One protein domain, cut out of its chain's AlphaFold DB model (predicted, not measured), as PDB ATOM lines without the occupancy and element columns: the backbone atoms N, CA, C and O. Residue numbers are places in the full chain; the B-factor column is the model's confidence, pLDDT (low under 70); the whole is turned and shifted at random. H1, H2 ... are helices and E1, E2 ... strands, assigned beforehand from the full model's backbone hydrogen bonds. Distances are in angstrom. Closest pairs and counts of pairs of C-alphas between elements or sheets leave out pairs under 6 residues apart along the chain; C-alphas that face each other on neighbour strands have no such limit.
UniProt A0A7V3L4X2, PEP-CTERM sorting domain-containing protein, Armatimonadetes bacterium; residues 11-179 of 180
ATOM      1  N   VAL A  11     163.289 151.415 150.513       82.94
ATOM      2  CA  VAL A  11     163.522 152.004 149.197       82.94
ATOM      3  C   VAL A  11     162.839 151.130 148.154       82.94
ATOM      4  O   VAL A  11     163.035 149.914 148.114       82.94
ATOM      5  N   VAL A  12     162.023 151.756 147.314       85.94
ATOM      6  CA  VAL A  12     161.379 151.127 146.161       85.94
ATOM      7  C   VAL A  12     161.909 151.787 144.909       85.94
ATOM      8  O   VAL A  12     161.865 153.011 144.804       85.94
ATOM      9  N   GLN A  13     162.368 150.975 143.962       86.38
ATOM     10  CA  GLN A  13     162.827 151.432 142.660       86.38
ATOM     11  C   GLN A  13     162.129 150.661 141.535       86.38
ATOM     12  O   GLN A  13     161.898 149.455 141.644       86.38
ATOM     13  N   ALA A  14     161.821 151.348 140.438       82.62
ATOM     14  CA  ALA A  14     161.394 150.705 139.201       82.62
ATOM     15  C   ALA A  14     161.993 151.415 137.997       82.62
ATOM     16  O   ALA A  14     161.871 152.634 137.881       82.62
ATOM     17  N   ASP A  15     162.579 150.644 137.090       81.69
ATOM     18  CA  ASP A  15     163.066 151.166 135.825       81.69
ATOM     19  C   ASP A  15     161.908 151.246 134.825       81.69
ATOM     20  O   ASP A  15     161.108 150.322 134.653       81.69
ATOM     21  N   VAL A  16     161.789 152.405 134.188       79.12
ATOM     22  CA  VAL A  16     160.740 152.725 133.229       79.12
ATOM     23  C   VAL A  16     161.398 153.192 131.946       79.12
ATOM     24  O   VAL A  16     162.238 154.092 131.955       79.12
ATOM     25  N   TYR A  17     161.019 152.584 130.827       77.81
ATOM     26  CA  TYR A  17     161.504 153.027 129.529       77.81
ATOM     27  C   TYR A  17     160.726 154.257 129.060       77.81
ATOM     28  O   TYR A  17     159.499 154.222 128.926       77.81
ATOM     29  N   VAL A  18     161.442 155.345 128.785       75.06
ATOM     30  CA  VAL A  18     160.885 156.561 128.191       75.06
ATOM     31  C   VAL A  18     160.842 156.348 126.683       75.06
ATOM     32  O   VAL A  18     161.872 156.372 126.013       75.06
ATOM     33  N   GLY A  19     159.647 156.083 126.154       71.12
ATOM     34  CA  GLY A  19     159.423 155.811 124.732       71.12
ATOM     35  C   GLY A  19     159.618 157.036 123.831       71.12
ATOM     36  O   GLY A  19     160.377 157.947 124.140       71.12
ATOM     37  N   ALA A  20     158.897 157.086 122.707       66.88
ATOM     38  CA  ALA A  20     159.046 158.108 121.658       66.88
ATOM     39  C   ALA A  20     158.665 159.548 122.071       66.88
ATOM     40  O   ALA A  20     158.656 160.462 121.248       66.88
ATOM     41  N   SER A  21     158.313 159.773 123.333       65.12
ATOM     42  CA  SER A  21     158.012 161.090 123.876       65.12
ATOM     43  C   SER A  21     158.693 161.238 125.228       65.12
ATOM     44  O   SER A  21     158.776 160.276 125.987       65.12
ATOM     45  N   ASN A  22     159.165 162.440 125.552       64.38
ATOM     46  CA  ASN A  22     159.854 162.769 126.807       64.38
ATOM     47  C   ASN A  22     158.897 162.819 128.017       64.38
ATOM     48  O   ASN A  22     159.115 163.582 128.961       64.38
ATOM     49  N   TYR A  23     157.818 162.033 127.981       68.50
ATOM     50  CA  TYR A  23     156.727 162.049 128.943       68.50
ATOM     51  C   TYR A  23     156.532 160.657 129.542       68.50
ATOM     52  O   TYR A  23     156.358 159.679 128.822       68.50
ATOM     53  N   LEU A  24     156.458 160.595 130.870       70.69
ATOM     54  CA  LEU A  24     155.978 159.431 131.622       70.69
ATOM     55  C   LEU A  24     154.582 159.699 132.188       70.69
ATOM     56  O   LEU A  24     154.310 159.461 133.362       70.69
ATOM     57  N   GLN A  25     153.702 160.285 131.372       70.69
ATOM     58  CA  GLN A  25     152.426 160.807 131.849       70.69
ATOM     59  C   GLN A  25     151.569 159.707 132.484       70.69
ATOM     60  O   GLN A  25     151.039 158.836 131.802       70.69
ATOM     61  N   GLY A  26     151.382 159.797 133.798       67.44
ATOM     62  CA  GLY A  26     150.587 158.828 134.541       67.44
ATOM     63  C   GLY A  26     151.315 157.536 134.877       67.44
ATOM     64  O   GLY A  26     150.759 156.727 135.607       67.44
ATOM     65  N   SER A  27     152.545 157.339 134.411       79.25
ATOM     66  CA  SER A  27     153.373 156.195 134.782       79.25
ATOM     67  C   SER A  27     154.057 156.471 136.106       79.25
ATOM     68  O   SER A  27     154.680 157.520 136.282       79.25
ATOM     69  N   GLY A  28     153.940 155.560 137.065       83.50
ATOM     70  CA  GLY A  28     154.592 155.743 138.350       83.50
ATOM     71  C   GLY A  28     154.768 154.480 139.168       83.50
ATOM     72  O   GLY A  28     154.388 153.381 138.760       83.50
ATOM     73  N   ILE A  29     155.338 154.696 140.346       87.44
ATOM     74  CA  ILE A  29     155.412 153.747 141.448       87.44
ATOM     75  C   ILE A  29     154.754 154.347 142.684       87.44
ATOM     76  O   ILE A  29     154.738 155.564 142.883       87.44
ATOM     77  N   SER A  30     154.213 153.486 143.528       87.69
ATOM     78  CA  SER A  30     153.571 153.853 144.780       87.69
ATOM     79  C   SER A  30     153.728 152.729 145.788       87.69
ATOM     80  O   SER A  30     153.686 151.549 145.441       87.69
ATOM     81  N   VAL A  31     153.865 153.106 147.050       86.88
ATOM     82  CA  VAL A  31     153.617 152.213 148.177       86.88
ATOM     83  C   VAL A  31     152.341 152.662 148.864       86.88
ATOM     84  O   VAL A  31     152.136 153.851 149.099       86.88
ATOM     85  N   ALA A  32     151.458 151.719 149.169       84.62
ATOM     86  CA  ALA A  32     150.125 152.038 149.646       84.62
ATOM     87  C   ALA A  32     149.757 151.253 150.907       84.62
ATOM     88  O   ALA A  32     150.133 150.086 151.099       84.62
ATOM     89  N   ARG A  33     149.018 151.927 151.791       81.00
ATOM     90  CA  ARG A  33     148.446 151.327 152.995       81.00
ATOM     91  C   ARG A  33     147.338 150.351 152.635       81.00
ATOM     92  O   ARG A  33     146.632 150.501 151.639       81.00
ATOM     93  N   GLU A  34     147.177 149.359 153.494       72.56
ATOM     94  CA  GLU A  34     146.010 148.492 153.469       72.56
ATOM     95  C   GLU A  34     144.768 149.288 153.907       72.56
ATOM     96  O   GLU A  34     144.808 149.999 154.910       72.56
ATOM     97  N   GLY A  35     143.682 149.204 153.136       78.06
ATOM     98  CA  GLY A  35     142.403 149.853 153.439       78.06
ATOM     99  C   GLY A  35     142.058 151.015 152.508       78.06
ATOM    100  O   GLY A  35     141.011 150.975 151.870       78.06
ATOM    101  N   ASP A  36     142.920 152.031 152.402       78.81
ATOM    102  CA  ASP A  36     142.621 153.243 151.616       78.81
ATOM    103  C   ASP A  36     143.491 153.438 150.372       78.81
ATOM    104  O   ASP A  36     143.265 154.385 149.617       78.81
ATOM    105  N   TYR A  37     144.465 152.550 150.157       78.94
ATOM    106  CA  TYR A  37     145.408 152.604 149.044       78.94
ATOM    107  C   TYR A  37     146.070 153.979 148.893       78.94
ATOM    108  O   TYR A  37     146.289 154.440 147.779       78.94
ATOM    109  N   LYS A  38     146.365 154.661 150.004       82.88
ATOM    110  CA  LYS A  38     147.135 155.908 149.993       82.88
ATOM    111  C   LYS A  38     148.546 155.661 150.499       82.88
ATOM    112  O   LYS A  38     148.768 154.804 151.352       82.88
ATOM    113  N   GLY A  39     149.480 156.466 150.019       83.12
ATOM    114  CA  GLY A  39     150.854 156.479 150.496       83.12
ATOM    115  C   GLY A  39     151.768 157.318 149.610       83.12
ATOM    116  O   GLY A  39     151.267 158.082 148.767       83.12
ATOM    117  N   PRO A  40     153.088 157.193 149.807       84.75
ATOM    118  CA  PRO A  40     154.099 157.775 148.945       84.75
ATOM    119  C   PRO A  40     153.947 157.288 147.507       84.75
ATOM    120  O   PRO A  40     153.769 156.097 147.249       84.75
ATOM    121  N   TRP A  41     154.050 158.206 146.557       84.88
ATOM    122  CA  TRP A  41     154.090 157.886 145.139       84.88
ATOM    123  C   TRP A  41     155.020 158.822 144.377       84.88
ATOM    124  O   TRP A  41     155.237 159.971 144.767       84.88
ATOM    125  N   CYS A  42     155.539 158.304 143.269       83.31
ATOM    126  CA  CYS A  42     156.360 159.004 142.291       83.31
ATOM    127  C   CYS A  42     155.790 158.700 140.900       83.31
ATOM    128  O   CYS A  42     155.668 157.532 140.536       83.31
ATOM    129  N   THR A  43     155.396 159.718 140.133       81.50
ATOM    130  CA  THR A  43     154.811 159.538 138.790       81.50
ATOM    131  C   THR A  43     155.215 160.657 137.838       81.50
ATOM    132  O   THR A  43     155.557 161.751 138.288       81.50
ATOM    133  N   GLY A  44     155.147 160.426 136.529       78.00
ATOM    134  CA  GLY A  44     155.272 161.505 135.553       78.00
ATOM    135  C   GLY A  44     154.020 162.388 135.481       78.00
ATOM    136  O   GLY A  44     152.888 161.940 135.683       78.00
ATOM    137  N   THR A  45     154.220 163.672 135.190       72.88
ATOM    138  CA  THR A  45     153.159 164.690 135.103       72.88
ATOM    139  C   THR A  45     152.483 164.733 133.728       72.88
ATOM    140  O   THR A  45     153.000 164.198 132.750       72.88
ATOM    141  N   ALA A  46     151.350 165.442 133.629       65.31
ATOM    142  CA  ALA A  46     150.719 165.790 132.354       65.31
ATOM    143  C   ALA A  46     151.690 166.436 131.351       65.31
ATOM    144  O   ALA A  46     152.606 167.164 131.745       65.31
ATOM    145  N   ALA A  47     151.398 166.264 130.056       60.88
ATOM    146  CA  ALA A  47     152.134 166.865 128.941       60.88
ATOM    147  C   ALA A  47     152.387 168.382 129.088       60.88
ATOM    148  O   ALA A  47     153.445 168.864 128.702       60.88
ATOM    149  N   GLY A  48     151.460 169.132 129.698       58.62
ATOM    150  CA  GLY A  48     151.605 170.579 129.926       58.62
ATOM    151  C   GLY A  48     152.558 170.978 131.064       58.62
ATOM    152  O   GLY A  48     152.856 172.157 131.218       58.62
ATOM    153  N   SER A  49     153.032 170.025 131.872       60.28
ATOM    154  CA  SER A  49     153.921 170.274 133.019       60.28
ATOM    155  C   SER A  49     155.190 169.420 132.997       60.28
ATOM    156  O   SER A  49     155.859 169.370 134.026       60.28
ATOM    157  N   GLN A  50     155.479 168.778 131.849       66.38
ATOM    158  CA  GLN A  50     156.660 167.969 131.492       66.38
ATOM    159  C   GLN A  50     157.588 167.679 132.672       66.38
ATOM    160  O   GLN A  50     158.350 168.561 133.039       66.38
ATOM    161  N   GLY A  51     157.527 166.495 133.280       71.19
ATOM    162  CA  GLY A  51     158.379 166.172 134.419       71.19
ATOM    163  C   GLY A  51     157.798 165.128 135.350       71.19
ATOM    164  O   GLY A  51     157.036 164.254 134.938       71.19
ATOM    165  N   MET A  52     158.194 165.229 136.614       76.69
ATOM    166  CA  MET A  52     157.899 164.250 137.649       76.69
ATOM    167  C   MET A  52     157.204 164.903 138.840       76.69
ATOM    168  O   MET A  52     157.450 166.057 139.201       76.69
ATOM    169  N   ALA A  53     156.327 164.134 139.464       79.25
ATOM    170  CA  ALA A  53     155.545 164.511 140.620       79.25
ATOM    171  C   ALA A  53     155.724 163.487 141.731       79.25
ATOM    172  O   ALA A  53     155.832 162.284 141.488       79.25
ATOM    173  N   GLY A  54     155.706 163.986 142.962       79.88
ATOM    174  CA  GLY A  54     155.747 163.159 144.153       79.88
ATOM    175  C   GLY A  54     154.860 163.708 145.249       79.88
ATOM    176  O   GLY A  54     154.692 164.926 145.379       79.88
ATOM    177  N   ASN A  55     154.289 162.801 146.028       79.62
ATOM    178  CA  ASN A  55     153.466 163.125 147.184       79.62
ATOM    179  C   ASN A  55     153.336 161.893 148.090       79.62
ATOM    180  O   ASN A  55     153.505 160.770 147.626       79.62
ATOM    181  N   ASP A  56     152.950 162.097 149.345       78.38
ATOM    182  CA  ASP A  56     152.487 161.041 150.237       78.38
ATOM    183  C   ASP A  56     151.034 161.286 150.652       78.38
ATOM    184  O   ASP A  56     150.742 161.870 151.696       78.38
ATOM    185  N   LYS A  57     150.103 160.764 149.846       77.19
ATOM    186  CA  LYS A  57     148.654 160.984 150.013       77.19
ATOM    187  C   LYS A  57     148.079 160.450 151.324       77.19
ATOM    188  O   LYS A  57     146.917 160.715 151.629       77.19
ATOM    189  N   SER A  58     148.831 159.653 152.068       73.50
ATOM    190  CA  SER A  58     148.349 159.045 153.303       73.50
ATOM    191  C   SER A  58     148.298 160.024 154.483       73.50
ATOM    192  O   SER A  58     147.546 159.781 155.431       73.50
ATOM    193  N   TRP A  59     149.085 161.107 154.439       74.12
ATOM    194  CA  TRP A  59     149.160 162.113 155.506       74.12
ATOM    195  C   TRP A  59     149.534 163.520 155.003       74.12
ATOM    196  O   TRP A  59     149.180 164.504 155.650       74.12
ATOM    197  N   TYR A  60     150.179 163.644 153.839       70.81
ATOM    198  CA  TYR A  60     150.547 164.912 153.216       70.81
ATOM    199  C   TYR A  60     149.733 165.123 151.937       70.81
ATOM    200  O   TYR A  60     149.787 164.339 150.998       70.81
ATOM    201  N   ASN A  61     148.929 166.184 151.876       68.56
ATOM    202  CA  ASN A  61     148.069 166.421 150.710       68.56
ATOM    203  C   ASN A  61     148.650 167.443 149.724       68.56
ATOM    204  O   ASN A  61     147.940 167.955 148.859       68.56
ATOM    205  N   THR A  62     149.935 167.775 149.844       75.31
ATOM    206  CA  THR A  62     150.585 168.720 148.935       75.31
ATOM    207  C   THR A  62     151.422 167.962 147.921       75.31
ATOM    208  O   THR A  62     152.554 167.566 148.181       75.31
ATOM    209  N   THR A  63     150.868 167.810 146.722       76.50
ATOM    210  CA  THR A  63     151.632 167.316 145.581       76.50
ATOM    211  C   THR A  63     152.723 168.318 145.219       76.50
ATOM    212  O   THR A  63     152.461 169.514 145.069       76.50
ATOM    213  N   LYS A  64     153.953 167.832 145.071       73.88
ATOM    214  CA  LYS A  64     155.098 168.627 144.633       73.88
ATOM    215  C   LYS A  64     155.540 168.125 143.261       73.88
ATOM    216  O   LYS A  64     155.848 166.943 143.102       73.88
ATOM    217  N   ASN A  65     155.573 169.036 142.295       73.50
ATOM    218  CA  ASN A  65     155.934 168.754 140.908       73.50
ATOM    219  C   ASN A  65     157.251 169.442 140.576       73.50
ATOM    220  O   ASN A  65     157.486 170.575 141.001       73.50
ATOM    221  N   ARG A  66     158.078 168.783 139.771       68.88
ATOM    222  CA  ARG A  66     159.251 169.388 139.159       68.88
ATOM    223  C   ARG A  66     159.223 169.106 137.665       68.88
ATOM    224  O   ARG A  66     159.211 167.948 137.253       68.88
ATOM    225  N   SER A  67     159.171 170.177 136.881       62.12
ATOM    226  CA  SER A  67     159.013 170.087 135.435       62.12
ATOM    227  C   SER A  67     160.358 169.951 134.732       62.12
ATOM    228  O   SER A  67     161.007 170.978 134.569       62.12
ATOM    229  N   TRP A  68     160.758 168.740 134.318       62.72
ATOM    230  CA  TRP A  68     161.956 168.439 133.521       62.72
ATOM    231  C   TRP A  68     161.643 167.545 132.309       62.72
ATOM    232  O   TRP A  68     160.723 166.730 132.334       62.72
ATOM    233  N   GLY A  69     162.458 167.657 131.259       59.16
ATOM    234  CA  GLY A  69     162.420 166.735 130.124       59.16
ATOM    235  C   GLY A  69     163.102 165.413 130.468       59.16
ATOM    236  O   GLY A  69     164.232 165.409 130.952       59.16
ATOM    237  N   LEU A  70     162.419 164.296 130.221       68.00
ATOM    238  CA  LEU A  70     163.031 162.970 130.271       68.00
ATOM    239  C   LEU A  70     163.724 162.671 128.939       68.00
ATOM    240  O   LEU A  70     163.171 162.969 127.879       68.00
ATOM    241  N   ALA A  71     164.907 162.062 128.969       67.25
ATOM    242  CA  ALA A  71     165.553 161.626 127.739       67.25
ATOM    243  C   ALA A  71     164.718 160.549 127.031       67.25
ATOM    244  O   ALA A  71     164.498 159.457 127.549       67.25
ATOM    245  N   VAL A  72     164.264 160.880 125.822       72.81
ATOM    246  CA  VAL A  72     163.561 159.970 124.910       72.81
ATOM    247  C   VAL A  72     164.460 158.793 124.550       72.81
ATOM    248  O   VAL A  72     165.643 158.968 124.261       72.81
ATOM    249  N   GLY A  73     163.883 157.595 124.514       73.00
ATOM    250  CA  GLY A  73     164.569 156.374 124.109       73.00
ATOM    251  C   GLY A  73     165.495 155.788 125.174       73.00
ATOM    252  O   GLY A  73     166.347 154.962 124.841       73.00
ATOM    253  N   GLN A  74     165.361 156.210 126.433       74.38
ATOM    254  CA  GLN A  74     166.242 155.805 127.524       74.38
ATOM    255  C   GLN A  74     165.473 155.249 128.721       74.38
ATOM    256  O   GLN A  74     164.305 155.561 128.947       74.38
ATOM    257  N   TRP A  75     166.153 154.408 129.495       77.19
ATOM    258  CA  TRP A  75     165.651 153.915 130.772       77.19
ATOM    259  C   TRP A  75     165.832 154.974 131.855       77.19
ATOM    260  O   TRP A  75     166.892 155.592 131.951       77.19
ATOM    261  N   THR A  76     164.805 155.152 132.681       75.62
ATOM    262  CA  THR A  76     164.851 155.983 133.880       75.62
ATOM    263  C   THR A  76     164.359 155.190 135.082       75.62
ATOM    264  O   THR A  76     163.314 154.552 135.030       75.62
ATOM    265  N   THR A  77     165.101 155.212 136.178       80.88
ATOM    266  CA  THR A  77     164.687 154.609 137.448       80.88
ATOM    267  C   THR A  77     163.792 155.596 138.161       80.88
ATOM    268  O   THR A  77     164.215 156.716 138.391       80.88
ATOM    269  N   LEU A  78     162.598 155.202 138.571       82.50
ATOM    270  CA  LEU A  78     161.800 155.902 139.572       82.50
ATOM    271  C   LEU A  78     162.169 155.364 140.951       82.50
ATOM    272  O   LEU A  78     162.306 154.155 141.100       82.50
ATOM    273  N   GLN A  79     162.281 156.222 141.964       83.88
ATOM    274  CA  GLN A  79     162.542 155.817 143.345       83.88
ATOM    275  C   GLN A  79     161.581 156.483 144.330       83.88
ATOM    276  O   GLN A  79     161.272 157.670 144.219       83.88
ATOM    277  N   ILE A  80     161.184 155.720 145.344       84.88
ATOM    278  CA  ILE A  80     160.673 156.208 146.623       84.88
ATOM    279  C   ILE A  80     161.661 155.743 147.689       84.88
ATOM    280  O   ILE A  80     161.905 154.546 147.814       84.88
ATOM    281  N   ASP A  81     162.218 156.669 148.451       82.50
ATOM    282  CA  ASP A  81     162.989 156.395 149.659       82.50
ATOM    283  C   ASP A  81     162.165 156.892 150.846       82.50
ATOM    284  O   ASP A  81     161.726 158.032 150.888       82.50
ATOM    285  N   TYR A  82     161.883 156.012 151.792       81.69
ATOM    286  CA  TYR A  82     161.110 156.324 152.979       81.69
ATOM    287  C   TYR A  82     162.010 156.139 154.189       81.69
ATOM    288  O   TYR A  82     162.099 155.044 154.729       81.69
ATOM    289  N   GLY A  83     162.697 157.192 154.619       77.88
ATOM    290  CA  GLY A  83     163.501 157.206 155.838       77.88
ATOM    291  C   GLY A  83     164.878 156.545 155.746       77.88
ATOM    292  O   GLY A  83     165.514 156.419 156.793       77.88
ATOM    293  N   TRP A  84     165.345 156.124 154.562       78.25
ATOM    294  CA  TRP A  84     166.653 155.481 154.386       78.25
ATOM    295  C   TRP A  84     167.783 156.505 154.290       78.25
ATOM    296  O   TRP A  84     168.661 156.527 155.151       78.25
ATOM    297  N   SER A  85     167.757 157.386 153.284       76.56
ATOM    298  CA  SER A  85     168.772 158.443 153.136       76.56
ATOM    299  C   SER A  85     168.678 159.498 154.235       76.56
ATOM    300  O   SER A  85     169.692 160.040 154.677       76.56
ATOM    301  N   LYS A  86     167.457 159.779 154.701       75.88
ATOM    302  CA  LYS A  86     167.188 160.765 155.743       75.88
ATOM    303  C   LYS A  86     166.132 160.239 156.718       75.88
ATOM    304  O   LYS A  86     164.938 160.305 156.421       75.88
ATOM    305  N   PRO A  87     166.541 159.749 157.902       77.88
ATOM    306  CA  PRO A  87     165.613 159.232 158.897       77.88
ATOM    307  C   PRO A  87     164.500 160.229 159.212       77.88
ATOM    308  O   PRO A  87     164.755 161.404 159.476       77.88
ATOM    309  N   GLY A  88     163.256 159.757 159.188       75.88
ATOM    310  CA  GLY A  88     162.099 160.604 159.466       75.88
ATOM    311  C   GLY A  88     161.570 161.389 158.264       75.88
ATOM    312  O   GLY A  88     160.629 162.153 158.442       75.88
ATOM    313  N   TYR A  89     162.121 161.213 157.061       77.94
ATOM    314  CA  TYR A  89     161.662 161.872 155.836       77.94
ATOM    315  C   TYR A  89     161.490 160.856 154.715       77.94
ATOM    316  O   TYR A  89     162.296 159.940 154.597       77.94
ATOM    317  N   PHE A  90     160.444 160.998 153.907       79.62
ATOM    318  CA  PHE A  90     160.436 160.336 152.609       79.62
ATOM    319  C   PHE A  90     161.058 161.275 151.586       79.62
ATOM    320  O   PHE A  90     161.044 162.485 151.782       79.62
ATOM    321  N   THR A  91     161.610 160.722 150.522       78.88
ATOM    322  CA  THR A  91     162.044 161.406 149.315       78.88
ATOM    323  C   THR A  91     161.558 160.581 148.130       78.88
ATOM    324  O   THR A  91     161.350 159.368 148.208       78.88
ATOM    325  N   VAL A  92     161.313 161.241 147.011       78.81
ATOM    326  CA  VAL A  92     161.142 160.533 145.744       78.81
ATOM    327  C   VAL A  92     162.247 160.989 144.824       78.81
ATOM    328  O   VAL A  92     162.841 162.035 145.040       78.81
ATOM    329  N   GLY A  93     162.552 160.211 143.807       75.81
ATOM    330  CA  GLY A  93     163.633 160.529 142.899       75.81
ATOM    331  C   GLY A  93     163.458 159.818 141.583       75.81
ATOM    332  O   GLY A  93     162.598 158.947 141.445       75.81
ATOM    333  N   TYR A  94     164.274 160.206 140.615       73.50
ATOM    334  CA  TYR A  94     164.418 159.434 139.401       73.50
ATOM    335  C   TYR A  94     165.799 159.621 138.789       73.50
ATOM    336  O   TYR A  94     166.454 160.622 139.067       73.50
ATOM    337  N   THR A  95     166.221 158.676 137.956       68.69
ATOM    338  CA  THR A  95     167.495 158.718 137.234       68.69
ATOM    339  C   THR A  95     167.203 159.074 135.783       68.69
ATOM    340  O   THR A  95     166.836 158.223 134.984       68.69
ATOM    341  N   ALA A  96     167.266 160.351 135.416       58.25
ATOM    342  CA  ALA A  96     167.170 160.732 134.007       58.25
ATOM    343  C   ALA A  96     168.499 161.244 133.493       58.25
ATOM    344  O   ALA A  96     169.216 161.955 134.194       58.25
ATOM    345  N   CYS A  97     168.744 160.952 132.222       47.19
ATOM    346  CA  CYS A  97     169.620 161.757 131.399       47.19
ATOM    347  C   CYS A  97     168.838 163.002 130.962       47.19
ATOM    348  O   CYS A  97     167.655 162.926 130.620       47.19
ATOM    349  N   GLU A  98     169.478 164.159 131.018       47.03
ATOM    350  CA  GLU A  98     168.848 165.440 130.731       47.03
ATOM    351  C   GLU A  98     168.710 165.700 129.220       47.03
ATOM    352  O   GLU A  98     169.580 165.345 128.427       47.03
ATOM    353  N   GLY A  99     167.632 166.376 128.821       44.12
ATOM    354  CA  GLY A  99     167.529 167.066 127.531       44.12
ATOM    355  C   GLY A  99     166.275 167.938 127.521       44.12
ATOM    356  O   GLY A  99     165.162 167.424 127.509       44.12
ATOM    357  N   ASN A 100     166.385 169.265 127.651       37.06
ATOM    358  CA  ASN A 100     166.600 170.120 126.479       37.06
ATOM    359  C   ASN A 100     167.321 171.462 126.780       37.06
ATOM    360  O   ASN A 100     167.208 172.386 125.977       37.06
ATOM    361  N   ALA A 101     168.005 171.625 127.927       38.84
ATOM    362  CA  ALA A 101     168.593 172.930 128.284       38.84
ATOM    363  C   ALA A 101     169.917 172.955 129.078       38.84
ATOM    364  O   ALA A 101     170.551 174.010 129.070       38.84
ATOM    365  N   ALA A 102     170.396 171.883 129.718       42.19
ATOM    366  CA  ALA A 102     171.718 171.917 130.357       42.19
ATOM    367  C   ALA A 102     172.608 170.785 129.839       42.19
ATOM    368  O   ALA A 102     172.212 169.625 129.807       42.19
ATOM    369  N   GLY A 103     173.800 171.150 129.363       43.50
ATOM    370  CA  GLY A 103     174.762 170.269 128.702       43.50
ATOM    371  C   GLY A 103     175.418 169.252 129.635       43.50
ATOM    372  O   GLY A 103     176.630 169.296 129.833       43.50
ATOM    373  N   TRP A 104     174.632 168.334 130.192       43.88
ATOM    374  CA  TRP A 104     175.128 167.208 130.970       43.88
ATOM    375  C   TRP A 104     175.432 166.006 130.064       43.88
ATOM    376  O   TRP A 104     174.664 165.713 129.145       43.88
ATOM    377  N   PRO A 105     176.550 165.294 130.288       43.00
ATOM    378  CA  PRO A 105     176.891 164.113 129.505       43.00
ATOM    379  C   PRO A 105     175.813 163.032 129.625       43.00
ATOM    380  O   PRO A 105     175.338 162.744 130.728       43.00
ATOM    381  N   ALA A 106     175.471 162.382 128.511       41.94
ATOM    382  CA  ALA A 106     174.647 161.175 128.526       41.94
ATOM    383  C   ALA A 106     175.212 160.151 129.535       41.94
ATOM    384  O   ALA A 106     176.419 159.911 129.561       41.94
ATOM    385  N   GLY A 107     174.352 159.569 130.377       41.75
ATOM    386  CA  GLY A 107     174.763 158.626 131.425       41.75
ATOM    387  C   GLY A 107     175.145 159.256 132.772       41.75
ATOM    388  O   GLY A 107     175.670 158.554 133.638       41.75
ATOM    389  N   THR A 108     174.888 160.551 132.979       47.34
ATOM    390  CA  THR A 108     175.008 161.172 134.307       47.34
ATOM    391  C   THR A 108     173.754 160.941 135.152       47.34
ATOM    392  O   THR A 108     172.628 161.136 134.706       47.34
ATOM    393  N   TRP A 109     173.969 160.486 136.389       50.69
ATOM    394  CA  TRP A 109     172.930 160.170 137.367       50.69
ATOM    395  C   TRP A 109     172.685 161.400 138.241       50.69
ATOM    396  O   TRP A 109     173.588 161.821 138.964       50.69
ATOM    397  N   ALA A 110     171.480 161.967 138.210       54.22
ATOM    398  CA  ALA A 110     171.107 163.059 139.104       54.22
ATOM    399  C   ALA A 110     169.877 162.682 139.932       54.22
ATOM    400  O   ALA A 110     168.886 162.205 139.393       54.22
ATOM    401  N   TRP A 111     169.929 162.922 141.244       58.97
ATOM    402  CA  TRP A 111     168.758 162.856 142.120       58.97
ATOM    403  C   TRP A 111     167.980 164.165 142.004       58.97
ATOM    404  O   TRP A 111     168.268 165.178 142.636       58.97
ATOM    405  N   CYS A 112     167.005 164.153 141.113       53.97
ATOM    406  CA  CYS A 112     166.325 165.351 140.637       53.97
ATOM    407  C   CYS A 112     165.300 165.916 141.630       53.97
ATOM    408  O   CYS A 112     164.979 167.108 141.621       53.97
ATOM    409  N   ILE A 113     164.761 165.054 142.487       58.22
ATOM    410  CA  ILE A 113     163.646 165.363 143.376       58.22
ATOM    411  C   ILE A 113     164.121 165.346 144.844       58.22
ATOM    412  O   ILE A 113     163.577 164.669 145.700       58.22
ATOM    413  N   ASP A 114     165.169 166.110 145.157       53.62
ATOM    414  CA  ASP A 114     165.700 166.194 146.535       53.62
ATOM    415  C   ASP A 114     165.486 167.577 147.195       53.62
ATOM    416  O   ASP A 114     165.391 167.722 148.412       53.62
ATOM    417  N   TYR A 115     165.257 168.633 146.408       48.88
ATOM    418  CA  TYR A 115     165.156 169.997 146.960       48.88
ATOM    419  C   TYR A 115     163.792 170.361 147.578       48.88
ATOM    420  O   TYR A 115     163.631 171.462 148.096       48.88
ATOM    421  N   GLY A 116     162.800 169.465 147.544       48.06
ATOM    422  CA  GLY A 116     161.444 169.773 148.026       48.06
ATOM    423  C   GLY A 116     160.615 168.593 148.525       48.06
ATOM    424  O   GLY A 116     159.514 168.813 149.027       48.06
ATOM    425  N   HIS A 117     161.129 167.365 148.418       55.97
ATOM    426  CA  HIS A 117     160.387 166.154 148.774       55.97
ATOM    427  C   HIS A 117     160.800 165.540 150.092       55.97
ATOM    428  O   HIS A 117     160.215 164.532 150.430       55.97
ATOM    429  N   ASN A 118     161.686 166.193 150.853       63.75
ATOM    430  CA  ASN A 118     161.920 165.942 152.273       63.75
ATOM    431  C   ASN A 118     160.662 166.281 153.091       63.75
ATOM    432  O   ASN A 118     160.636 167.249 153.855       63.75
ATOM    433  N   ALA A 119     159.610 165.490 152.931       68.31
ATOM    434  CA  ALA A 119     158.407 165.579 153.732       68.31
ATOM    435  C   ALA A 119     158.490 164.543 154.872       68.31
ATOM    436  O   ALA A 119     158.920 163.411 154.637       68.31
ATOM    437  N   PRO A 120     158.144 164.928 156.115       74.25
ATOM    438  CA  PRO A 120     158.230 164.043 157.275       74.25
ATOM    439  C   PRO A 120     157.543 162.688 157.066       74.25
ATOM    440  O   PRO A 120     156.372 162.655 156.758       74.25
ATOM    441  N   VAL A 121     158.178 161.543 157.285       71.88
ATOM    442  CA  VAL A 121     157.426 160.274 157.292       71.88
ATOM    443  C   VAL A 121     156.404 160.276 158.424       71.88
ATOM    444  O   VAL A 121     156.689 160.736 159.533       71.88
ATOM    445  N   HIS A 122     155.231 159.692 158.194       69.62
ATOM    446  CA  HIS A 122     154.334 159.418 159.306       69.62
ATOM    447  C   HIS A 122     154.851 158.190 160.081       69.62
ATOM    448  O   HIS A 122     154.999 157.115 159.488       69.62
ATOM    449  N   PRO A 123     155.102 158.295 161.401       62.47
ATOM    450  CA  PRO A 123     155.807 157.262 162.166       62.47
ATOM    451  C   PRO A 123     155.010 155.964 162.370       62.47
ATOM    452  O   PRO A 123     155.590 154.947 162.734       62.47
ATOM    453  N   SER A 124     153.692 155.974 162.141       63.03
ATOM    454  CA  SER A 124     152.808 154.826 162.414       63.03
ATOM    455  C   SER A 124     152.191 154.179 161.170       63.03
ATOM    456  O   SER A 124     151.152 153.523 161.276       63.03
ATOM    457  N   GLN A 125     152.749 154.406 159.980       69.38
ATOM    458  CA  GLN A 125     152.167 153.847 158.763       69.38
ATOM    459  C   GLN A 125     152.732 152.481 158.404       69.38
ATOM    460  O   GLN A 125     153.935 152.243 158.455       69.38
ATOM    461  N   ILE A 126     151.819 151.590 158.020       73.25
ATOM    462  CA  ILE A 126     152.127 150.263 157.506       73.25
ATOM    463  C   ILE A 126     151.717 150.257 156.037       73.25
ATOM    464  O   ILE A 126     150.528 150.297 155.716       73.25
ATOM    465  N   PHE A 127     152.705 150.208 155.150       77.75
ATOM    466  CA  PHE A 127     152.486 150.006 153.722       77.75
ATOM    467  C   PHE A 127     152.561 148.515 153.417       77.75
ATOM    468  O   PHE A 127     153.471 147.827 153.881       77.75
ATOM    469  N   ARG A 128     151.585 148.007 152.663       79.19
ATOM    470  CA  ARG A 128     151.505 146.583 152.295       79.19
ATOM    471  C   ARG A 128     151.506 146.342 150.798       79.19
ATOM    472  O   ARG A 128     151.815 145.239 150.365       79.19
ATOM    473  N   TRP A 129     151.152 147.360 150.025       80.62
ATOM    474  CA  TRP A 129     150.980 147.237 148.591       80.62
ATOM    475  C   TRP A 129     152.064 148.019 147.872       80.62
ATOM    476  O   TRP A 129     152.270 149.195 148.162       80.62
ATOM    477  N   LEU A 130     152.721 147.365 146.921       85.31
ATOM    478  CA  LEU A 130     153.508 148.017 145.886       85.31
ATOM    479  C   LEU A 130     152.616 148.161 144.653       85.31
ATOM    480  O   LEU A 130     152.055 147.181 144.169       85.31
ATOM    481  N   GLN A 131     152.471 149.383 144.162       84.06
ATOM    482  CA  GLN A 131     151.727 149.707 142.955       84.06
ATOM    483  C   GLN A 131     152.693 150.237 141.905       84.06
ATOM    484  O   GLN A 131     153.510 151.114 142.183       84.06
ATOM    485  N   ILE A 132     152.582 149.713 140.692       84.19
ATOM    486  CA  ILE A 132     153.417 150.072 139.549       84.19
ATOM    487  C   ILE A 132     152.490 150.131 138.351       84.19
ATOM    488  O   ILE A 132     151.711 149.202 138.139       84.19
ATOM    489  N   GLY A 133     152.529 151.222 137.596       77.50
ATOM    490  CA  GLY A 133     151.661 151.361 136.435       77.50
ATOM    491  C   GLY A 133     151.119 152.764 136.215       77.50
ATOM    492  O   GLY A 133     151.566 153.748 136.809       77.50
ATOM    493  N   GLY A 134     150.112 152.811 135.344       73.38
ATOM    494  CA  GLY A 134     149.290 153.984 135.091       73.38
ATOM    495  C   GLY A 134     148.436 154.367 136.306       73.38
ATOM    496  O   GLY A 134     147.759 153.517 136.877       73.38
ATOM    497  N   GLY A 135     148.414 155.646 136.679       68.69
ATOM    498  CA  GLY A 135     147.456 156.205 137.637       68.69
ATOM    499  C   GLY A 135     147.653 155.798 139.102       68.69
ATOM    500  O   GLY A 135     146.695 155.806 139.881       68.69
ATOM    501  N   VAL A 136     148.884 155.456 139.500       73.06
ATOM    502  CA  VAL A 136     149.217 155.079 140.886       73.06
ATOM    503  C   VAL A 136     148.695 156.097 141.907       73.06
ATOM    504  O   VAL A 136     148.831 157.306 141.722       73.06
ATOM    505  N   ASN A 137     148.063 155.624 142.988       65.56
ATOM    506  CA  ASN A 137     147.425 156.467 144.011       65.56
ATOM    507  C   ASN A 137     146.472 157.550 143.459       65.56
ATOM    508  O   ASN A 137     146.356 158.628 144.045       65.56
ATOM    509  N   GLY A 138     145.793 157.320 142.331       62.88
ATOM    510  CA  GLY A 138     144.936 158.326 141.694       62.88
ATOM    511  C   GLY A 138     145.728 159.484 141.079       62.88
ATOM    512  O   GLY A 138     145.234 160.613 141.026       62.88
ATOM    513  N   ALA A 139     146.986 159.243 140.703       59.41
ATOM    514  CA  ALA A 139     147.677 160.042 139.702       59.41
ATOM    515  C   ALA A 139     146.931 159.938 138.360       59.41
ATOM    516  O   ALA A 139     146.110 159.045 138.159       59.41
ATOM    517  N   GLN A 140     147.172 160.880 137.451       58.09
ATOM    518  CA  GLN A 140     146.453 160.939 136.178       58.09
ATOM    519  C   GLN A 140     146.576 159.614 135.412       58.09
ATOM    520  O   GLN A 140     147.677 159.136 135.169       58.09
ATOM    521  N   THR A 141     145.451 159.032 134.998       53.41
ATOM    522  CA  THR A 141     145.422 157.925 134.037       53.41
ATOM    523  C   THR A 141     145.724 158.494 132.654       53.41
ATOM    524  O   THR A 141     144.857 159.091 132.015       53.41
ATOM    525  N   GLY A 142     146.981 158.402 132.230       53.38
ATOM    526  CA  GLY A 142     147.429 158.819 130.904       53.38
ATOM    527  C   GLY A 142     147.558 157.637 129.947       53.38
ATOM    528  O   GLY A 142     147.751 156.504 130.376       53.38
ATOM    529  N   TRP A 143     147.514 157.929 128.647       52.38
ATOM    530  CA  TRP A 143     147.773 157.025 127.514       52.38
ATOM    531  C   TRP A 143     149.234 156.528 127.446       52.38
ATOM    532  O   TRP A 143     149.783 156.335 126.362       52.38
ATOM    533  N   ALA A 144     149.923 156.406 128.580       54.00
ATOM    534  CA  ALA A 144     151.343 156.114 128.579       54.00
ATOM    535  C   ALA A 144     151.604 154.653 128.214       54.00
ATOM    536  O   ALA A 144     151.260 153.729 128.950       54.00
ATOM    537  N   GLN A 145     152.304 154.470 127.095       55.00
ATOM    538  CA  GLN A 145     153.052 153.261 126.762       55.00
ATOM    539  C   GLN A 145     154.344 153.217 127.593       55.00
ATOM    540  O   GLN A 145     155.445 153.270 127.051       55.00
ATOM    541  N   ALA A 146     154.228 153.208 128.919       56.69
ATOM    542  CA  ALA A 146     155.381 152.930 129.762       56.69
ATOM    543  C   ALA A 146     155.518 151.422 129.921       56.69
ATOM    544  O   ALA A 146     154.623 150.755 130.440       56.69
ATOM    545  N   TYR A 147     156.657 150.905 129.475       64.06
ATOM    546  CA  TYR A 147     157.065 149.541 129.759       64.06
ATOM    547  C   TYR A 147     157.859 149.566 131.060       64.06
ATOM    548  O   TYR A 147     158.876 150.256 131.168       64.06
ATOM    549  N   TYR A 148     157.339 148.862 132.058       67.38
ATOM    550  CA  TYR A 148     158.025 148.636 133.320       67.38
ATOM    551  C   TYR A 148     158.859 147.374 133.189       67.38
ATOM    552  O   TYR A 148     158.341 146.338 132.768       67.38
ATOM    553  N   ASP A 149     160.122 147.459 133.576       57.00
ATOM    554  CA  ASP A 149     161.017 146.312 133.650       57.00
ATOM    555  C   ASP A 149     161.858 146.414 134.927       57.00
ATOM    556  O   ASP A 149     161.989 147.484 135.522       57.00
ATOM    557  N   SER A 150     162.410 145.290 135.383       55.59
ATOM    558  CA  SER A 150     163.376 145.249 136.482       55.59
ATOM    559  C   SER A 150     162.894 145.939 137.765       55.59
ATOM    560  O   SER A 150     163.629 146.692 138.401       55.59
ATOM    561  N   VAL A 151     161.660 145.654 138.187       65.69
ATOM    562  CA  VAL A 151     161.135 146.108 139.483       65.69
ATOM    563  C   VAL A 151     161.975 145.511 140.612       65.69
ATOM    564  O   VAL A 151     162.039 144.290 140.764       65.69
ATOM    565  N   ARG A 152     162.599 146.367 141.428       59.59
ATOM    566  CA  ARG A 152     163.472 145.945 142.532       59.59
ATOM    567  C   ARG A 152     162.924 146.444 143.862       59.59
ATOM    568  O   ARG A 152     162.685 147.634 144.057       59.59
ATOM    569  N   VAL A 153     162.770 145.513 144.800       66.19
ATOM    570  CA  VAL A 153     162.402 145.808 146.187       66.19
ATOM    571  C   VAL A 153     163.587 145.453 147.073       66.19
ATOM    572  O   VAL A 153     163.953 144.283 147.188       66.19
ATOM    573  N   ALA A 154     164.196 146.460 147.694       59.38
ATOM    574  CA  ALA A 154     165.276 146.258 148.649       59.38
ATOM    575  C   ALA A 154     164.688 146.142 150.063       59.38
ATOM    576  O   ALA A 154     164.357 147.146 150.694       59.38
ATOM    577  N   ILE A 155     164.552 144.911 150.565       61.44
ATOM    578  CA  ILE A 155     164.258 144.657 151.981       61.44
ATOM    579  C   ILE A 155     165.597 144.516 152.691       61.44
ATOM    580  O   ILE A 155     166.272 143.497 152.557       61.44
ATOM    581  N   ILE A 156     165.998 145.541 153.430       53.62
ATOM    582  CA  ILE A 156     167.252 145.501 154.175       53.62
ATOM    583  C   ILE A 156     166.930 145.137 155.630       53.62
ATOM    584  O   ILE A 156     166.071 145.777 156.245       53.62
ATOM    585  N   PRO A 157     167.580 144.106 156.195       56.50
ATOM    586  CA  PRO A 157     167.355 143.709 157.576       56.50
ATOM    587  C   PRO A 157     167.665 144.851 158.544       56.50
ATOM    588  O   PRO A 157     168.692 145.519 158.422       56.50
ATOM    589  N   GLU A 158     166.811 145.032 159.551       60.47
ATOM    590  CA  GLU A 158     167.113 145.949 160.647       60.47
ATOM    591  C   GLU A 158     168.437 145.526 161.325       60.47
ATOM    592  O   GLU A 158     168.662 144.324 161.522       60.47
ATOM    593  N   PRO A 159     169.316 146.467 161.725       70.06
ATOM    594  CA  PRO A 159     170.608 146.143 162.340       70.06
ATOM    595  C   PRO A 159     170.509 145.184 163.536       70.06
ATOM    596  O   PRO A 159     171.392 144.350 163.743       70.06
ATOM    597  N   GLY A 160     169.408 145.250 164.295       71.50
ATOM    598  CA  GLY A 160     169.129 144.327 165.397       71.50
ATOM    599  C   GLY A 160     168.983 142.869 164.953       71.50
ATOM    600  O   GLY A 160     169.464 141.975 165.646       71.50
ATOM    601  N   SER A 161     168.404 142.616 163.778       73.88
ATOM    602  CA  SER A 161     168.261 141.270 163.211       73.88
ATOM    603  C   SER A 161     169.612 140.675 162.817       73.88
ATOM    604  O   SER A 161     169.852 139.490 163.046       73.88
ATOM    605  N   LEU A 162     170.524 141.497 162.286       81.75
ATOM    606  CA  LEU A 162     171.895 141.076 161.980       81.75
ATOM    607  C   LEU A 162     172.685 140.763 163.254       81.75
ATOM    608  O   LEU A 162     173.416 139.776 163.303       81.75
ATOM    609  N   LEU A 163     172.506 141.569 164.302       83.94
ATOM    610  CA  LEU A 163     173.168 141.352 165.584       83.94
ATOM    611  C   LEU A 163     172.637 140.095 166.292       83.94
ATOM    612  O   LEU A 163     173.421 139.279 166.774       83.94
ATOM    613  N   ALA A 164     171.318 139.885 166.288       85.88
ATOM    614  CA  ALA A 164     170.692 138.675 166.813       85.88
ATOM    615  C   ALA A 164     171.182 137.422 166.071       85.88
ATOM    616  O   ALA A 164     171.593 136.454 166.710       85.88
ATOM    617  N   LEU A 165     171.237 137.468 164.735       87.69
ATOM    618  CA  LEU A 165     171.803 136.392 163.924       87.69
ATOM    619  C   LEU A 165     173.272 136.127 164.288       87.69
ATOM    620  O   LEU A 165     173.648 134.981 164.525       87.69
ATOM    621  N   GLY A 166     174.089 137.179 164.398       88.44
ATOM    622  CA  GLY A 166     175.500 137.070 164.769       88.44
ATOM    623  C   GLY A 166     175.704 136.431 166.145       88.44
ATOM    624  O   GLY A 166     176.477 135.484 166.284       88.44
ATOM    625  N   THR A 167     174.968 136.886 167.161       91.31
ATOM    626  CA  THR A 167     175.039 136.303 168.513       91.31
ATOM    627  C   THR A 167     174.548 134.855 168.553       91.31
ATOM    628  O   THR A 167     175.171 134.022 169.214       91.31
ATOM    629  N   GLY A 168     173.499 134.523 167.795       90.12
ATOM    630  CA  GLY A 168     173.008 133.153 167.646       90.12
ATOM    631  C   GLY A 168     174.050 132.220 167.026       90.12
ATOM    632  O   GLY A 168     174.270 131.121 167.535       90.12
ATOM    633  N   LEU A 169     174.753 132.673 165.982       93.56
ATOM    634  CA  LEU A 169     175.827 131.910 165.338       93.56
ATOM    635  C   LEU A 169     177.028 131.692 166.270       93.56
ATOM    636  O   LEU A 169     177.561 130.583 166.327       93.56
ATOM    637  N   ILE A 170     177.421 132.706 167.049       92.75
ATOM    638  CA  ILE A 170     178.488 132.575 168.058       92.75
ATOM    639  C   ILE A 170     178.087 131.559 169.139       92.75
ATOM    640  O   ILE A 170     178.886 130.694 169.504       92.75
ATOM    641  N   GLY A 171     176.842 131.622 169.621       90.69
ATOM    642  CA  GLY A 171     176.310 130.662 170.590       90.69
ATOM    643  C   GLY A 171     176.297 129.227 170.056       90.69
ATOM    644  O   GLY A 171     176.714 128.301 170.757       90.69
ATOM    645  N   LEU A 172     175.895 129.042 168.796       90.88
ATOM    646  CA  LEU A 172     175.894 127.741 168.124       90.88
ATOM    647  C   LEU A 172     177.313 127.173 167.969       90.88
ATOM    648  O   LEU A 172     177.548 126.009 168.297       90.88
ATOM    649  N   ALA A 173     178.276 127.990 167.537       91.12
ATOM    650  CA  ALA A 173     179.675 127.579 167.421       91.12
ATOM    651  C   ALA A 173     180.274 127.171 168.781       91.12
ATOM    652  O   ALA A 173     180.993 126.173 168.876       91.12
ATOM    653  N   GLY A 174     179.932 127.892 169.856       90.25
ATOM    654  CA  GLY A 174     180.329 127.539 171.221       90.25
ATOM    655  C   GLY A 174     179.743 126.206 171.702       90.25
ATOM    656  O   GLY A 174     180.428 125.443 172.387       90.25
ATOM    657  N   LEU A 175     178.506 125.889 171.310       89.56
ATOM    658  CA  LEU A 175     177.855 124.605 171.594       89.56
ATOM    659  C   LEU A 175     178.519 123.436 170.859       89.56
ATOM    660  O   LEU A 175     178.736 122.387 171.466       89.56
ATOM    661  N   ILE A 176     178.872 123.616 169.584       89.50
ATOM    662  CA  ILE A 176     179.553 122.589 168.780       89.50
ATOM    663  C   ILE A 176     180.946 122.301 169.354       89.50
ATOM    664  O   ILE A 176     181.291 121.140 169.573       89.50
ATOM    665  N   ARG A 177     181.712 123.345 169.698       84.94
ATOM    666  CA  ARG A 177     183.054 123.202 170.288       84.94
ATOM    667  C   ARG A 177     183.051 122.511 171.653       84.94
ATOM    668  O   ARG A 177     184.041 121.897 172.009       84.94
ATOM    669  N   ARG A 178     181.969 122.606 172.430       78.31
ATOM    670  CA  ARG A 178     181.849 121.896 173.718       78.31
ATOM    671  C   ARG A 178     181.504 120.411 173.577       78.31
ATOM    672  O   ARG A 178     181.562 119.698 174.573       78.31
ATOM    673  N   ARG A 179     181.085 119.966 172.390       69.50
ATOM    674  CA  ARG A 179     180.686 118.577 172.110       69.50
ATOM    675  C   ARG A 179     181.720 117.790 171.298       69.50
ATOM    676  O   ARG A 179     181.518 116.594 171.118       69.50
TER     677      ARG A 179
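Overview. This is residues 11 to 179 of the 180 residues of the protein "PEP-CTERM sorting domain-containing protein" of Armatimonadetes bacterium (UniProt A0A7V3L4X2). Two sheets lie face to face as a sandwich, five strands E5 E4 E3 E2 E8 over four strands E7 E6 E1 E9, and a single helix, H1, sticks out from this body as a free arm at the end of the printed part. The arm, residues 157 to 179, makes much of the length; the body without it is compact and spans 42 by 30 by 28 A. The printed part has 169 residues, with nine named strands, E1 to E9, followed by H1; under half of the residues are in named elements, and the class is mixed, helices and strands. Both sheets are antiparallel throughout. The whole is loose, with a radius of gyration of the C-alphas of 19.3 A, and spans 71 by 39 by 27 A.

Along the chain. E1, residues 11 to 18, begins at C-alpha 11, (163.522, 152.004, 149.197), and is 21.7 A long. E2 is residues 27 to 33, E3 residues 40 to 44, E4 residues 52 to 56 and E5 residues 64 to 66. E6, residues 74 to 82, is the longest strand at 26.0 A and ends at C-alpha 82, (161.110, 156.324, 152.979). E7 is residues 89 to 95, E8 residues 127 to 134 and E9 residues 147 to 154. H1, residues 159 to 177, is 27.3 A long and ends at C-alpha 177, (183.054, 123.202, 170.288).

Arrangement. In the sheet E7 E6 E1 E9, which is twisted, N 12 of E1 and O 80 of E6 are 2.8 A apart, within hydrogen-bond range. On the other side of E1, N 17 and O 147 of E9 are 3.2 A apart. E6 and E7 form a hairpin, with N 91 and O 81 at 2.7 A. E2 E3 E4 E5 form a meander, each strand the antiparallel neighbour of the one before; N 29 and O 42 are 2.9 A apart, N 41 and O 55 2.8 A, N 66 and O 52 2.9 A. E8 is the edge strand beside E2, with N 30 and O 131 at 2.8 A. The two sheets' facing parts are 9.1 A centre to centre, their strands at 16 degrees; the closest C-alphas of E3 and E7 are those of Cys 42 and Val 92, 6.1 A apart. H1 is on neither sheet, and every O i to N i+4 pair in it is within hydrogen-bond range.

Size, cuts and confidence. The two C-alphas farthest apart, those of Gly 48 and Arg 179, are 73.0 A apart. The printed part has no cut. The links E7 to E8, 31 residues, and E8 to E9, 12 residues, are long; E9 to H1 is tight. The mean pLDDT of the printed part is 70.9, and 70 residues are under 70, among them residues 95 to 119 and 137 to 158.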